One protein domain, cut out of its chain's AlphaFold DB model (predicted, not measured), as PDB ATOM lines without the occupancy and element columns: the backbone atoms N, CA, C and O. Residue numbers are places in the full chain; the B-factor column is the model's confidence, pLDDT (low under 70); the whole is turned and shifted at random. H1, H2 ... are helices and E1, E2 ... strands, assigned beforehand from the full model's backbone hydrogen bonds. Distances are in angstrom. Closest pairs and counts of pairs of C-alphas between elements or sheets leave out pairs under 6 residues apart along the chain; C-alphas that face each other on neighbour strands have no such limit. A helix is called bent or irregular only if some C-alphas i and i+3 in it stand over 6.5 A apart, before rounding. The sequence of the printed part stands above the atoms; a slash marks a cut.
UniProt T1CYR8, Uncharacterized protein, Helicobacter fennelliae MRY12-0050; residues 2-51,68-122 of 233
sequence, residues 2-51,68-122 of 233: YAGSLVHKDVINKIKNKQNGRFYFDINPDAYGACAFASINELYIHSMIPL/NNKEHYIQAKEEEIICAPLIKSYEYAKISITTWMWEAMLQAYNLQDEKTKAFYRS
ATOM      1  N   TYR A   2     -25.411  -7.549 -25.221       44.69
ATOM      2  CA  TYR A   2     -24.143  -7.845 -25.895       44.69
ATOM      3  C   TYR A   2     -23.053  -8.557 -25.066       44.69
ATOM      4  O   TYR A   2     -22.315  -9.375 -25.598       44.69
ATOM      5  N   ALA A   3     -22.968  -8.309 -23.755       53.09
ATOM      6  CA  ALA A   3     -21.957  -8.914 -22.887       53.09
ATOM      7  C   ALA A   3     -22.576  -9.671 -21.696       53.09
ATOM      8  O   ALA A   3     -22.422  -9.267 -20.546       53.09
ATOM      9  N   GLY A   4     -23.305 -10.761 -21.961       60.81
ATOM     10  CA  GLY A   4     -23.585 -11.761 -20.921       60.81
ATOM     11  C   GLY A   4     -25.009 -11.786 -20.357       60.81
ATOM     12  O   GLY A   4     -25.216 -12.272 -19.247       60.81
ATOM     13  N   SER A   5     -26.000 -11.237 -21.067       69.44
ATOM     14  CA  SER A   5     -27.405 -11.327 -20.634       69.44
ATOM     15  C   SER A   5     -28.061 -12.607 -21.163       69.44
ATOM     16  O   SER A   5     -28.042 -12.845 -22.366       69.44
ATOM     17  N   LEU A   6     -28.684 -13.392 -20.281       77.12
ATOM     18  CA  LEU A   6     -29.539 -14.522 -20.658       77.12
ATOM     19  C   LEU A   6     -30.997 -14.069 -20.721       77.12
ATOM     20  O   LEU A   6     -31.477 -13.382 -19.818       77.12
ATOM     21  N   VAL A   7     -31.701 -14.475 -21.772       78.62
ATOM     22  CA  VAL A   7     -33.125 -14.191 -21.964       78.62
ATOM     23  C   VAL A   7     -33.847 -15.510 -22.195       78.62
ATOM     24  O   VAL A   7     -33.452 -16.293 -23.058       78.62
ATOM     25  N   HIS A   8     -34.913 -15.760 -21.433       82.88
ATOM     26  CA  HIS A   8     -35.725 -16.956 -21.628       82.88
ATOM     27  C   HIS A   8     -36.443 -16.908 -22.985       82.88
ATOM     28  O   HIS A   8     -36.981 -15.868 -23.373       82.88
ATOM     29  N   LYS A   9     -36.498 -18.044 -23.691       86.06
ATOM     30  CA  LYS A   9     -37.101 -18.137 -25.032       86.06
ATOM     31  C   LYS A   9     -38.553 -17.654 -25.056       86.06
ATOM     32  O   LYS A   9     -38.966 -17.021 -26.022       86.06
ATOM     33  N   ASP A  10     -39.305 -17.874 -23.982       87.94
ATOM     34  CA  ASP A  10     -40.701 -17.424 -23.892       87.94
ATOM     35  C   ASP A  10     -40.839 -15.906 -23.935       87.94
ATOM     36  O   ASP A  10     -41.798 -15.396 -24.509       87.94
ATOM     37  N   VAL A  11     -39.865 -15.170 -23.396       87.44
ATOM     38  CA  VAL A  11     -39.848 -13.704 -23.465       87.44
ATOM     39  C   VAL A  11     -39.642 -13.253 -24.912       87.44
ATOM     40  O   VAL A  11     -40.340 -12.363 -25.394       87.44
ATOM     41  N   ILE A  12     -38.737 -13.920 -25.635       88.94
ATOM     42  CA  ILE A  12     -38.499 -13.678 -27.065       88.94
ATOM     43  C   ILE A  12     -39.767 -13.983 -27.868       88.94
ATOM     44  O   ILE A  12     -40.211 -13.155 -28.661       88.94
ATOM     45  N   ASN A  13     -40.389 -15.140 -27.633       90.62
ATOM     46  CA  ASN A  13     -41.628 -15.534 -28.301       90.62
ATOM     47  C   ASN A  13     -42.771 -14.560 -27.992       90.62
ATOM     48  O   ASN A  13     -43.505 -14.177 -28.896       90.62
ATOM     49  N   LYS A  14     -42.895 -14.099 -26.743       90.50
ATOM     50  CA  LYS A  14     -43.881 -13.093 -26.335       90.50
ATOM     51  C   LYS A  14     -43.701 -11.781 -27.098       90.50
ATOM     52  O   LYS A  14     -44.694 -11.219 -27.555       90.50
ATOM     53  N   ILE A  15     -42.461 -11.312 -27.262       91.62
ATOM     54  CA  ILE A  15     -42.143 -10.125 -28.072       91.62
ATOM     55  C   ILE A  15     -42.553 -10.358 -29.530       91.62
ATOM     56  O   ILE A  15     -43.353  -9.593 -30.060       91.62
ATOM     57  N   LYS A  16     -42.099 -11.461 -30.140       91.31
ATOM     58  CA  LYS A  16     -42.426 -11.801 -31.535       91.31
ATOM     59  C   LYS A  16     -43.933 -11.887 -31.770       91.31
ATOM     60  O   LYS A  16     -44.433 -11.329 -32.739       91.31
ATOM     61  N   ASN A  17     -44.674 -12.522 -30.864       92.38
ATOM     62  CA  ASN A  17     -46.127 -12.664 -30.971       92.38
ATOM     63  C   ASN A  17     -46.850 -11.312 -30.925       92.38
ATOM     64  O   ASN A  17     -47.835 -11.124 -31.631       92.38
ATOM     65  N   LYS A  18     -46.349 -10.348 -30.144       90.31
ATOM     66  CA  LYS A  18     -46.883  -8.976 -30.107       90.31
ATOM     67  C   LYS A  18     -46.479  -8.123 -31.313       90.31
ATOM     68  O   LYS A  18     -46.955  -6.998 -31.449       90.31
ATOM     69  N   GLN A  19     -45.585  -8.625 -32.158       88.12
ATOM     70  CA  GLN A  19     -44.985  -7.874 -33.254       88.12
ATOM     71  C   GLN A  19     -44.952  -8.672 -34.562       88.12
ATOM     72  O   GLN A  19     -43.962  -8.659 -35.292       88.12
ATOM     73  N   ASN A  20     -46.047  -9.375 -34.865       87.00
ATOM     74  CA  ASN A  20     -46.250 -10.084 -36.134       87.00
ATOM     75  C   ASN A  20     -45.094 -11.033 -36.506       87.00
ATOM     76  O   ASN A  20     -44.685 -11.128 -37.659       87.00
ATOM     77  N   GLY A  21     -44.534 -11.721 -35.511       86.25
ATOM     78  CA  GLY A  21     -43.474 -12.710 -35.689       86.25
ATOM     79  C   GLY A  21     -42.056 -12.139 -35.779       86.25
ATOM     80  O   GLY A  21     -41.109 -12.926 -35.828       86.25
ATOM     81  N   ARG A  22     -41.870 -10.813 -35.750       85.06
ATOM     82  CA  ARG A  22     -40.549 -10.165 -35.809       85.06
ATOM     83  C   ARG A  22     -40.046  -9.802 -34.414       85.06
ATOM     84  O   ARG A  22     -40.828  -9.445 -33.541       85.06
ATOM     85  N   PHE A  23     -38.734  -9.917 -34.198       86.12
ATOM     86  CA  PHE A  23     -38.117  -9.477 -32.945       86.12
ATOM     87  C   PHE A  23     -37.576  -8.053 -33.067       86.12
ATOM     88  O   PHE A  23     -37.915  -7.238 -32.228       86.12
ATOM     89  N   TYR A  24     -36.786  -7.734 -34.097       84.44
ATOM     90  CA  TYR A  24     -36.159  -6.418 -34.259       84.44
ATOM     91  C   TYR A  24     -36.997  -5.479 -35.138       84.44
ATOM     92  O   TYR A  24     -37.542  -5.903 -36.153       84.44
ATOM     93  N   PHE A  25     -37.087  -4.210 -34.723       83.44
ATOM     94  CA  PHE A  25     -37.710  -3.099 -35.466       83.44
ATOM     95  C   PHE A  25     -36.818  -1.845 -35.453       83.44
ATOM     96  O   PHE A  25     -37.290  -0.728 -35.632       83.44
ATOM     97  N   ASP A  26     -35.519  -2.014 -35.215       82.12
ATOM     98  CA  ASP A  26     -34.521  -0.946 -35.259       82.12
ATOM     99  C   ASP A  26     -33.258  -1.492 -35.916       82.12
ATOM    100  O   ASP A  26     -32.964  -2.685 -35.824       82.12
ATOM    101  N   ILE A  27     -32.481  -0.591 -36.504       76.69
ATOM    102  CA  ILE A  27     -31.178  -0.886 -37.093       76.69
ATOM    103  C   ILE A  27     -30.173  -1.336 -36.023       76.69
ATOM    104  O   ILE A  27     -29.238  -2.072 -36.324       76.69
ATOM    105  N   ASN A  28     -30.342  -0.903 -34.770       77.62
ATOM    106  CA  ASN A  28     -29.526  -1.355 -33.653       77.62
ATOM    107  C   ASN A  28     -30.237  -2.453 -32.845       77.62
ATOM    108  O   ASN A  28     -31.096  -2.144 -32.008       77.62
ATOM    109  N   PRO A  29     -29.825  -3.723 -32.998       77.94
ATOM    110  CA  PRO A  29     -30.438  -4.832 -32.278       77.94
ATOM    111  C   PRO A  29     -30.200  -4.776 -30.760       77.94
ATOM    112  O   PRO A  29     -31.044  -5.237 -29.989       77.94
ATOM    113  N   ASP A  30     -29.095  -4.189 -30.296       80.56
ATOM    114  CA  ASP A  30     -28.801  -4.065 -28.865       80.56
ATOM    115  C   ASP A  30     -29.680  -3.014 -28.184       80.56
ATOM    116  O   ASP A  30     -30.263  -3.285 -27.127       80.56
ATOM    117  N   ALA A  31     -29.788  -1.829 -28.794       82.19
ATOM    118  CA  ALA A  31     -30.642  -0.754 -28.295       82.19
ATOM    119  C   ALA A  31     -32.109  -1.196 -28.315       82.19
ATOM    120  O   ALA A  31     -32.796  -1.122 -27.293       82.19
ATOM    121  N   TYR A  32     -32.556  -1.753 -29.443       86.94
ATOM    122  CA  TYR A  32     -33.913  -2.259 -29.573       86.94
ATOM    123  C   TYR A  32     -34.214  -3.380 -28.595       86.94
ATOM    124  O   TYR A  32     -35.226  -3.317 -27.905       86.94
ATOM    125  N   GLY A  33     -33.336  -4.378 -28.482       86.06
ATOM    126  CA  GLY A  33     -33.532  -5.473 -27.540       86.06
ATOM    127  C   GLY A  33     -33.712  -4.946 -26.118       86.06
ATOM    128  O   GLY A  33     -34.690  -5.291 -25.459       86.06
ATOM    129  N   ALA A  34     -32.843  -4.036 -25.662       83.88
ATOM    130  CA  ALA A  34     -32.976  -3.419 -24.344       83.88
ATOM    131  C   ALA A  34     -34.331  -2.707 -24.151       83.88
ATOM    132  O   ALA A  34     -34.990  -2.906 -23.128       83.88
ATOM    133  N   CYS A  35     -34.769  -1.922 -25.137       87.38
ATOM    134  CA  CYS A  35     -36.055  -1.223 -25.125       87.38
ATOM    135  C   CYS A  35     -37.254  -2.179 -25.160       87.38
ATOM    136  O   CYS A  35     -38.228  -1.972 -24.434       87.38
ATOM    137  N   ALA A  36     -37.180  -3.247 -25.951       89.44
ATOM    138  CA  ALA A  36     -38.218  -4.259 -26.065       89.44
ATOM    139  C   ALA A  36     -38.415  -5.003 -24.740       89.44
ATOM    140  O   ALA A  36     -39.543  -5.096 -24.255       89.44
ATOM    141  N   PHE A  37     -37.323  -5.439 -24.100       86.25
ATOM    142  CA  PHE A  37     -37.381  -6.078 -22.781       86.25
ATOM    143  C   PHE A  37     -37.899  -5.133 -21.697       86.25
ATOM    144  O   PHE A  37     -38.726  -5.535 -20.881       86.25
ATOM    145  N   ALA A  38     -37.469  -3.868 -21.710       83.75
ATOM    146  CA  ALA A  38     -37.985  -2.867 -20.780       83.75
ATOM    147  C   ALA A  38     -39.488  -2.599 -20.987       83.75
ATOM    148  O   ALA A  38     -40.203  -2.348 -20.022       83.75
ATOM    149  N   SER A  39     -39.976  -2.679 -22.229       88.00
ATOM    150  CA  SER A  39     -41.360  -2.356 -22.594       88.00
ATOM    151  C   SER A  39     -42.379  -3.416 -22.176       88.00
ATOM    152  O   SER A  39     -43.529  -3.086 -21.905       88.00
ATOM    153  N   ILE A  40     -41.975  -4.684 -22.097       84.69
ATOM    154  CA  ILE A  40     -42.864  -5.781 -21.682       84.69
ATOM    155  C   ILE A  40     -42.965  -5.944 -20.156       84.69
ATOM    156  O   ILE A  40     -43.661  -6.853 -19.704       84.69
ATOM    157  N   ASN A  41     -42.317  -5.059 -19.381       68.19
ATOM    158  CA  ASN A  41     -42.345  -5.011 -17.914       68.19
ATOM    159  C   ASN A  41     -41.987  -6.347 -17.232       68.19
ATOM    160  O   ASN A  41     -42.496  -6.655 -16.153       68.19
ATOM    161  N   GLU A  42     -41.111  -7.149 -17.843       65.94
ATOM    162  CA  GLU A  42     -40.681  -8.412 -17.244       65.94
ATOM    163  C   GLU A  42     -39.729  -8.174 -16.071       65.94
ATOM    164  O   GLU A  42     -38.848  -7.305 -16.099       65.94
ATOM    165  N   LEU A  43     -39.896  -8.982 -15.026       67.75
ATOM    166  CA  LEU A  43     -38.958  -9.005 -13.914       67.75
ATOM    167  C   LEU A  43     -37.614  -9.530 -14.418       67.75
ATOM    168  O   LEU A  43     -37.538 -10.586 -15.041       67.75
ATOM    169  N   TYR A  44     -36.541  -8.809 -14.109       69.94
ATOM    170  CA  TYR A  44     -35.187  -9.252 -14.413       69.94
ATOM    171  C   TYR A  44     -34.399  -9.504 -13.135       69.94
ATOM    172  O   TYR A  44     -34.602  -8.874 -12.089       69.94
ATOM    173  N   ILE A  45     -33.458 -10.432 -13.251       71.50
ATOM    174  CA  ILE A  45     -32.522 -10.778 -12.194       71.50
ATOM    175  C   ILE A  45     -31.183 -10.184 -12.582       71.50
ATOM    176  O   ILE A  45     -30.621 -10.499 -13.628       71.50
ATOM    177  N   HIS A  46     -30.677  -9.298 -11.736       72.56
ATOM    178  CA  HIS A  46     -29.351  -8.741 -11.929       72.56
ATOM    179  C   HIS A  46     -28.355  -9.513 -11.068       72.56
ATOM    180  O   HIS A  46     -28.354  -9.378  -9.839       72.56
ATOM    181  N   SER A  47     -27.519 -10.309 -11.732       67.38
ATOM    182  CA  SER A  47     -26.427 -11.056 -11.116       67.38
ATOM    183  C   SER A  47     -25.102 -10.328 -11.314       67.38
ATOM    184  O   SER A  47     -24.727 -10.014 -12.440       67.38
ATOM    185  N   MET A  48     -24.382 -10.093 -10.216       70.62
ATOM    186  CA  MET A  48     -22.967  -9.697 -10.249       70.62
ATOM    187  C   MET A  48     -22.029 -10.915 -10.356       70.62
ATOM    188  O   MET A  48     -20.815 -10.751 -10.437       70.62
ATOM    189  N   ILE A  49     -22.582 -12.134 -10.326       70.81
ATOM    190  CA  ILE A  49     -21.855 -13.373 -10.620       70.81
ATOM    191  C   ILE A  49     -21.809 -13.513 -12.143       70.81
ATOM    192  O   ILE A  49     -22.881 -13.466 -12.759       70.81
ATOM    193  N   PRO A  50     -20.623 -13.683 -12.754       68.75
ATOM    194  CA  PRO A  50     -20.524 -13.926 -14.186       68.75
ATOM    195  C   PRO A  50     -21.198 -15.263 -14.515       68.75
ATOM    196  O   PRO A  50     -20.748 -16.319 -14.088       68.75
ATOM    197  N   LEU A  51     -22.309 -15.197 -15.250       71.06
ATOM    198  CA  LEU A  51     -23.049 -16.376 -15.721       71.06
ATOM    199  C   LEU A  51     -22.656 -16.784 -17.143       71.06
ATOM    200  O   LEU A  51     -23.034 -17.853 -17.604       71.06
ATOM    201  N   ASN A  68     -19.700  -0.750 -42.861       47.94
ATOM    202  CA  ASN A  68     -20.847  -1.507 -42.318       47.94
ATOM    203  C   ASN A  68     -22.131  -0.682 -42.163       47.94
ATOM    204  O   ASN A  68     -23.222  -1.245 -42.074       47.94
ATOM    205  N   ASN A  69     -22.035   0.651 -42.134       51.03
ATOM    206  CA  ASN A  69     -23.226   1.501 -42.091       51.03
ATOM    207  C   ASN A  69     -24.104   1.271 -43.330       51.03
ATOM    208  O   ASN A  69     -25.317   1.167 -43.182       51.03
ATOM    209  N   LYS A  70     -23.511   1.130 -44.527       50.53
ATOM    210  CA  LYS A  70     -24.262   0.846 -45.764       50.53
ATOM    211  C   LYS A  70     -25.034  -0.470 -45.678       50.53
ATOM    212  O   LYS A  70     -26.206  -0.480 -46.030       50.53
ATOM    213  N   GLU A  71     -24.417  -1.533 -45.169       53.41
ATOM    214  CA  GLU A  71     -25.062  -2.845 -45.014       53.41
ATOM    215  C   GLU A  71     -26.214  -2.811 -44.004       53.41
ATOM    216  O   GLU A  71     -27.281  -3.342 -44.283       53.41
ATOM    217  N   HIS A  72     -26.065  -2.086 -42.893       54.53
ATOM    218  CA  HIS A  72     -27.155  -1.891 -41.928       54.53
ATOM    219  C   HIS A  72     -28.352  -1.131 -42.528       54.53
ATOM    220  O   HIS A  72     -29.498  -1.448 -42.221       54.53
ATOM    221  N   TYR A  73     -28.111  -0.139 -43.394       55.75
ATOM    222  CA  TYR A  73     -29.184   0.559 -44.117       55.75
ATOM    223  C   TYR A  73     -29.821  -0.308 -45.208       55.75
ATOM    224  O   TYR A  73     -31.013  -0.162 -45.470       55.75
ATOM    225  N   ILE A  74     -29.050  -1.205 -45.832       56.53
ATOM    226  CA  ILE A  74     -29.561  -2.189 -46.794       56.53
ATOM    227  C   ILE A  74     -30.461  -3.193 -46.071       56.53
ATOM    228  O   ILE A  74     -31.605  -3.348 -46.476       56.53
ATOM    229  N   GLN A  75     -30.017  -3.755 -44.946       56.19
ATOM    230  CA  GLN A  75     -30.817  -4.677 -44.139       56.19
ATOM    231  C   GLN A  75     -32.084  -4.008 -43.590       56.19
ATOM    232  O   GLN A  75     -33.165  -4.576 -43.676       56.19
ATOM    233  N   ALA A  76     -31.999  -2.765 -43.103       62.09
ATOM    234  CA  ALA A  76     -33.179  -2.008 -42.679       62.09
ATOM    235  C   ALA A  76     -34.179  -1.797 -43.824       62.09
ATOM    236  O   ALA A  76     -35.386  -1.842 -43.612       62.09
ATOM    237  N   LYS A  77     -33.682  -1.581 -45.045       60.53
ATOM    238  CA  LYS A  77     -34.507  -1.416 -46.244       60.53
ATOM    239  C   LYS A  77     -35.121  -2.741 -46.709       60.53
ATOM    240  O   LYS A  77     -36.275  -2.742 -47.117       60.53
ATOM    241  N   GLU A  78     -34.378  -3.843 -46.631       65.50
ATOM    242  CA  GLU A  78     -34.844  -5.202 -46.947       65.50
ATOM    243  C   GLU A  78     -35.863  -5.719 -45.922       65.50
ATOM    244  O   GLU A  78     -36.836  -6.373 -46.285       65.50
ATOM    245  N   GLU A  79     -35.679  -5.384 -44.644       67.38
ATOM    246  CA  GLU A  79     -36.584  -5.748 -43.547       67.38
ATOM    247  C   GLU A  79     -37.739  -4.744 -43.356       67.38
ATOM    248  O   GLU A  79     -38.568  -4.915 -42.456       67.38
ATOM    249  N   GLU A  80     -37.824  -3.713 -44.204       75.69
ATOM    250  CA  GLU A  80     -38.831  -2.641 -44.149       75.69
ATOM    251  C   GLU A  80     -38.887  -1.932 -42.782       75.69
ATOM    252  O   GLU A  80     -39.948  -1.533 -42.296       75.69
ATOM    253  N   ILE A  81     -37.735  -1.778 -42.128       79.62
ATOM    254  CA  ILE A  81     -37.611  -1.021 -40.887       79.62
ATOM    255  C   ILE A  81     -37.626   0.471 -41.236       79.62
ATOM    256  O   ILE A  81     -36.742   0.993 -41.917       79.62
ATOM    257  N   ILE A  82     -38.660   1.164 -40.762       83.88
ATOM    258  CA  ILE A  82     -38.886   2.588 -41.021       83.88
ATOM    259  C   ILE A  82     -38.577   3.363 -39.750       83.88
ATOM    260  O   ILE A  82     -39.124   3.034 -38.703       83.88
ATOM    261  N   CYS A  83     -37.762   4.416 -39.842       86.56
ATOM    262  CA  CYS A  83     -37.449   5.285 -38.706       86.56
ATOM    263  C   CYS A  83     -38.725   5.874 -38.087       86.56
ATOM    264  O   CYS A  83     -39.648   6.269 -38.808       86.56
ATOM    265  N   ALA A  84     -38.787   5.955 -36.756       89.50
ATOM    266  CA  ALA A  84     -39.970   6.454 -36.088       89.50
ATOM    267  C   ALA A  84     -40.242   7.906 -36.526       89.50
ATOM    268  O   ALA A  84     -39.327   8.736 -36.531       89.50
ATOM    269  N   PRO A  85     -41.507   8.278 -36.808       89.56
ATOM    270  CA  PRO A  85     -41.838   9.592 -37.363       89.56
ATOM    271  C   PRO A  85     -41.395  10.799 -36.525       89.56
ATOM    272  O   PRO A  85     -41.440  11.921 -37.010       89.56
ATOM    273  N   LEU A  86     -41.005  10.601 -35.261       92.94
ATOM    274  CA  LEU A  86     -40.559  11.667 -34.358       92.94
ATOM    275  C   LEU A  86     -39.051  11.952 -34.428       92.94
ATOM    276  O   LEU A  86     -38.623  12.991 -33.925       92.94
ATOM    277  N   ILE A  87     -38.266  11.058 -35.034       89.75
ATOM    278  CA  ILE A  87     -36.801  11.132 -35.099       89.75
ATOM    279  C   ILE A  87     -36.313  11.707 -36.440       89.75
ATOM    280  O   ILE A  87     -35.124  11.921 -36.603       89.75
ATOM    281  N   LYS A  88     -37.210  12.073 -37.370       88.38
ATOM    282  CA  LYS A  88     -36.924  12.634 -38.713       88.38
ATOM    283  C   LYS A  88     -36.199  11.660 -39.652       88.38
ATOM    284  O   LYS A  88     -36.701  11.397 -40.740       88.38
ATOM    285  N   SER A  89     -35.048  11.118 -39.257       88.50
ATOM    286  CA  SER A  89     -34.327  10.061 -39.974       88.50
ATOM    287  C   SER A  89     -33.340   9.329 -39.055       88.50
ATOM    288  O   SER A  89     -32.988   9.804 -37.975       88.50
ATOM    289  N   TYR A  90     -32.811   8.192 -39.512       84.62
ATOM    290  CA  TYR A  90     -31.797   7.435 -38.770       84.62
ATOM    291  C   TYR A  90     -30.495   8.197 -38.504       84.62
ATOM    292  O   TYR A  90     -29.753   7.829 -37.595       84.62
ATOM    293  N   GLU A  91     -30.197   9.242 -39.275       87.12
ATOM    294  CA  GLU A  91     -29.057  10.117 -38.992       87.12
ATOM    295  C   GLU A  91     -29.250  10.834 -37.651       87.12
ATOM    296  O   GLU A  91     -28.351  10.840 -36.809       87.12
ATOM    297  N   TYR A  92     -30.457  11.344 -37.401       88.75
ATOM    298  CA  TYR A  92     -30.799  12.018 -36.152       88.75
ATOM    299  C   TYR A  92     -30.909  11.043 -34.974       88.75
ATOM    300  O   TYR A  92     -30.557  11.394 -33.847       88.75
ATOM    301  N   ALA A  93     -31.325   9.795 -35.222       85.44
ATOM    302  CA  ALA A  93     -31.303   8.742 -34.206       85.44
ATOM    303  C   ALA A  93     -29.882   8.543 -33.648       85.44
ATOM    304  O   ALA A  93     -29.698   8.417 -32.437       85.44
ATOM    305  N   LYS A  94     -28.869   8.586 -34.522       86.19
ATOM    306  CA  LYS A  94     -27.467   8.289 -34.199       86.19
ATOM    307  C   LYS A  94     -26.674   9.458 -33.603       86.19
ATOM    308  O   LYS A  94     -25.531   9.235 -33.215       86.19
ATOM    309  N   ILE A  95     -27.248  10.662 -33.475       88.31
ATOM    310  CA  ILE A  95     -26.529  11.833 -32.927       88.31
ATOM    311  C   ILE A  95     -25.990  11.553 -31.520       88.31
ATOM    312  O   ILE A  95     -24.879  11.929 -31.171       88.31
ATOM    313  N   SER A  96     -26.789  10.893 -30.685       86.44
ATOM    314  CA  SER A  96     -26.408  10.555 -29.320       86.44
ATOM    315  C   SER A  96     -26.994   9.211 -28.911       86.44
ATOM    316  O   SER A  96     -28.018   8.771 -29.431       86.44
ATOM    317  N   ILE A  97     -26.427   8.594 -27.873       84.25
ATOM    318  CA  ILE A  97     -27.043   7.410 -27.256       84.25
ATOM    319  C   ILE A  97     -28.483   7.688 -26.789       84.25
ATOM    320  O   ILE A  97     -29.322   6.797 -26.786       84.25
ATOM    321  N   THR A  98     -28.789   8.935 -26.419       89.50
ATOM    322  CA  THR A  98     -30.109   9.318 -25.912       89.50
ATOM    323  C   THR A  98     -31.157   9.340 -27.024       89.50
ATOM    324  O   THR A  98     -32.240   8.785 -26.849       89.50
ATOM    325  N   THR A  99     -30.834   9.927 -28.178       89.62
ATOM    326  CA  THR A  99     -31.704   9.913 -29.368       89.62
ATOM    327  C   THR A  99     -31.848   8.504 -29.933       89.62
ATOM    328  O   THR A  99     -32.932   8.135 -30.371       89.62
ATOM    329  N   TRP A 100     -30.798   7.687 -29.827       87.94
ATOM    330  CA  TRP A 100     -30.824   6.308 -30.300       87.94
ATOM    331  C   TRP A 100     -31.755   5.434 -29.463       87.94
ATOM    332  O   TRP A 100     -32.606   4.726 -29.991       87.94
ATOM    333  N   MET A 101     -31.653   5.538 -28.136       89.12
ATOM    334  CA  MET A 101     -32.572   4.851 -27.226       89.12
ATOM    335  C   MET A 101     -34.006   5.374 -27.360       89.12
ATOM    336  O   MET A 101     -34.953   4.624 -27.130       89.12
ATOM    337  N   TRP A 102     -34.192   6.648 -27.722       93.12
ATOM    338  CA  TRP A 102     -35.523   7.190 -27.982       93.12
ATOM    339  C   TRP A 102     -36.157   6.566 -29.228       93.12
ATOM    340  O   TRP A 102     -37.296   6.117 -29.137       93.12
ATOM    341  N   GLU A 103     -35.417   6.466 -30.335       93.38
ATOM    342  CA  GLU A 103     -35.850   5.746 -31.540       93.38
ATOM    343  C   GLU A 103     -36.259   4.307 -31.204       93.38
ATOM    344  O   GLU A 103     -37.408   3.925 -31.423       93.38
ATOM    345  N   ALA A 104     -35.384   3.555 -30.532       91.19
ATOM    346  CA  ALA A 104     -35.662   2.178 -30.132       91.19
ATOM    347  C   ALA A 104     -36.915   2.049 -29.238       91.19
ATOM    348  O   ALA A 104     -37.713   1.122 -29.400       91.19
ATOM    349  N   MET A 105     -37.146   2.997 -28.317       92.94
ATOM    350  CA  MET A 105     -38.376   3.031 -27.514       92.94
ATOM    351  C   MET A 105     -39.619   3.340 -28.349       92.94
ATOM    352  O   MET A 105     -40.684   2.796 -28.065       92.94
ATOM    353  N   LEU A 106     -39.520   4.203 -29.359       93.50
ATOM    354  CA  LEU A 106     -40.639   4.485 -30.256       93.50
ATOM    355  C   LEU A 106     -40.961   3.284 -31.150       93.50
ATOM    356  O   LEU A 106     -42.136   3.025 -31.399       93.50
ATOM    357  N   GLN A 107     -39.950   2.521 -31.567       92.06
ATOM    358  CA  GLN A 107     -40.126   1.287 -32.337       92.06
ATOM    359  C   GLN A 107     -40.752   0.160 -31.510       92.06
ATOM    360  O   GLN A 107     -41.590  -0.598 -31.996       92.06
ATOM    361  N   ALA A 108     -40.437   0.090 -30.214       91.69
ATOM    362  CA  ALA A 108     -41.034  -0.864 -29.278       91.69
ATOM    363  C   ALA A 108     -42.500  -0.543 -28.898       91.69
ATOM    364  O   ALA A 108     -43.033  -1.117 -27.946       91.69
ATOM    365  N   TYR A 109     -43.178   0.359 -29.618       91.81
ATOM    366  CA  TYR A 109     -44.517   0.862 -29.291       91.81
ATOM    367  C   TYR A 109     -45.547  -0.242 -29.005       91.81
ATOM    368  O   TYR A 109     -46.272  -0.159 -28.017       91.81
ATOM    369  N   ASN A 110     -45.594  -1.304 -29.815       91.62
ATOM    370  CA  ASN A 110     -46.581  -2.387 -29.662       91.62
ATOM    371  C   ASN A 110     -46.372  -3.246 -28.402       91.62
ATOM    372  O   ASN A 110     -47.257  -4.004 -28.005       91.62
ATOM    373  N   LEU A 111     -45.212  -3.133 -27.755       91.25
ATOM    374  CA  LEU A 111     -44.890  -3.880 -26.542       91.25
ATOM    375  C   LEU A 111     -45.337  -3.164 -25.265       91.25
ATOM    376  O   LEU A 111     -45.495  -3.819 -24.235       91.25
ATOM    377  N   GLN A 112     -45.543  -1.850 -25.349       90.31
ATOM    378  CA  GLN A 112     -45.735  -0.943 -24.220       90.31
ATOM    379  C   GLN A 112     -47.200  -0.836 -23.786       90.31
ATOM    380  O   GLN A 112     -48.123  -0.995 -24.587       90.31
ATOM    381  N   ASP A 113     -47.415  -0.487 -22.517       87.69
ATOM    382  CA  ASP A 113     -48.715  -0.007 -22.042       87.69
ATOM    383  C   ASP A 113     -49.017   1.426 -22.529       87.69
ATOM    384  O   ASP A 113     -48.126   2.177 -22.930       87.69
ATOM    385  N   GLU A 114     -50.289   1.833 -22.467       90.19
ATOM    386  CA  GLU A 114     -50.743   3.141 -22.968       90.19
ATOM    387  C   GLU A 114     -50.085   4.340 -22.272       90.19
ATOM    388  O   GLU A 114     -49.833   5.366 -22.907       90.19
ATOM    389  N   LYS A 115     -49.738   4.222 -20.983       88.75
ATOM    390  CA  LYS A 115     -49.068   5.311 -20.257       88.75
ATOM    391  C   LYS A 115     -47.649   5.508 -20.778       88.75
ATOM    392  O   LYS A 115     -47.224   6.642 -21.001       88.75
ATOM    393  N   THR A 116     -46.935   4.413 -20.999       87.19
ATOM    394  CA  THR A 116     -45.567   4.395 -21.516       87.19
ATOM    395  C   THR A 116     -45.524   4.925 -22.947       87.19
ATOM    396  O   THR A 116     -44.745   5.832 -23.251       87.19
ATOM    397  N   LYS A 117     -46.445   4.457 -23.797       90.75
ATOM    398  CA  LYS A 117     -46.650   4.961 -25.160       90.75
ATOM    399  C   LYS A 117     -46.871   6.473 -25.189       90.75
ATOM    400  O   LYS A 117     -46.203   7.195 -25.935       90.75
ATOM    401  N   ALA A 118     -47.802   6.959 -24.367       91.88
ATOM    402  CA  ALA A 118     -48.121   8.377 -24.271       91.88
ATOM    403  C   ALA A 118     -46.922   9.191 -23.767       91.88
ATOM    404  O   ALA A 118     -46.654  10.275 -24.286       91.88
ATOM    405  N   PHE A 119     -46.164   8.663 -22.800       90.94
ATOM    406  CA  PHE A 119     -44.981   9.325 -22.262       90.94
ATOM    407  C   PHE A 119     -43.932   9.593 -23.345       90.94
ATOM    408  O   PHE A 119     -43.613  10.761 -23.570       90.94
ATOM    409  N   TYR A 120     -43.445   8.572 -24.062       90.25
ATOM    410  CA  TYR A 120     -42.355   8.732 -25.043       90.25
ATOM    411  C   TYR A 120     -42.730   9.572 -26.272       90.25
ATOM    412  O   TYR A 120     -41.847  10.111 -26.943       90.25
ATOM    413  N   ARG A 121     -44.031   9.732 -26.549       94.19
ATOM    414  CA  ARG A 121     -44.550  10.619 -27.604       94.19
ATOM    415  C   ARG A 121     -44.885  12.028 -27.100       94.19
ATOM    416  O   ARG A 121     -45.078  12.936 -27.909       94.19
ATOM    417  N   SER A 122     -44.948  12.234 -25.785       93.31
ATOM    418  CA  SER A 122     -45.339  13.513 -25.189       93.31
ATOM    419  C   SER A 122     -44.315  14.618 -25.449       93.31
ATOM    420  O   SER A 122     -43.105  14.391 -25.446       93.31
TER     421      SER A 122
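Overview. This is residues 2 to 51 and 68 to 122 of the 233 residues of an uncharacterized protein of Helicobacter fennelliae MRY12-0050 (UniProt T1CYR8). Two helices, H5 and the shorter H2, cross at a steep angle and make the core, with H1 on the side of H2 away from H5. From one end of H5 the chain folds back into H6 as a helical hairpin, and the short H4 makes a corner at the other end; the helix H3 and the short strand E1 lie apart from the core on opposite sides of it. The printed part has 105 residues, with six named helices and one named strand in the order H1, H2, E1, H3, H4, H5, H6, and its class is mostly helix. It is compact, with a radius of gyration of the C-alphas of 14.2 A, and its outline spans 38 by 34 by 28 A.

Arrangement. Begin with H5, residues 97 to 111, the longest helix and the hub, touching four other helices. Look next at H2, residues 29 to 39, which touches H5 through 18 pairs of C-alphas within 8 A. The closest C-alphas of the two are those of Tyr 32 and Ala 104, 4.8 A apart. They run the same way at a steep tilt of 55 degrees. H6, residues 114 to 121, touches H5, and the closest C-alphas are those of Tyr 109 and Lys 117, 6.2 A apart. H5 and H6 are a helical hairpin: they run opposite ways at a shallow tilt of 33 degrees, only just short of steep. H6 and H2 are only just apart, at 8.0 A. H4, residues 90 to 93, touches H5 only at the corner by their link, with residues 99 to 103 of H5 alone; the C-alphas of Ala 93 and Trp 100, the closest, are 4.6 A apart. H1, residues 9 to 18, and H5 only just touch, with 3 pairs of C-alphas within 8 A, and only at their ends. There, H5 touches H1 with residues 110 to 111 alone, and the closest C-alphas are those of Lys 18 and Leu 111, 6.5 A apart. H1 is close but not clearly touching H2, about perpendicular at 82 degrees, with C-alphas 15 and 36 the closest at 7.3 A. H3, residues 68 to 78, touches no helix and is apart from H2 and H5, for instance. E1, residues 45 to 47, pairs with no named strand and is apart from H1 and H2, among others. In the backbone, every O i to N i+4 pair is within hydrogen-bond range in H1, H2, H3 and H6, against 8 of 11 in H5, while H4 is too short for such a pair.

Along the chain. Find C-alpha 97 at (-27.043, 7.410, -27.256); from there H5 runs 21.1 A to C-alpha 111 at (-44.890, -3.880, -26.542). It is irregular: C-alphas 107 and 110 are 7.9 A apart, against about 5 A in a regular helix, and its line is a rough one. H2, from Pro 29 to Ser 39, measures 14.8 A. H1 starts at C-alpha 9, at (-37.101, -18.137, -25.032), and covers 14.3 A to Lys 18. H3 runs 15.2 A from Asn 68 to Glu 78, and H6 10.8 A from Glu 114 to Arg 121. The short ones are H4, Tyr 90 to Ala 93, at 4.8 A, and E1, Ile 45 to Ser 47, at 6.2 A.

Size, cuts and confidence. The two C-alphas farthest apart are those of Ile 49 and Lys 88, at 41.1 A. Residues 52 to 67 are not printed, and C-alphas 51 and 68 are 30.6 A apart across this cut, which lies in the link from E1 to H3. The link from H3 to H4 is long, with 11 residues. The mean pLDDT of the printed part is 80.9; look for values under 70 at residues 2 to 5, 41 to 44, 47, 50 and 68 to 79.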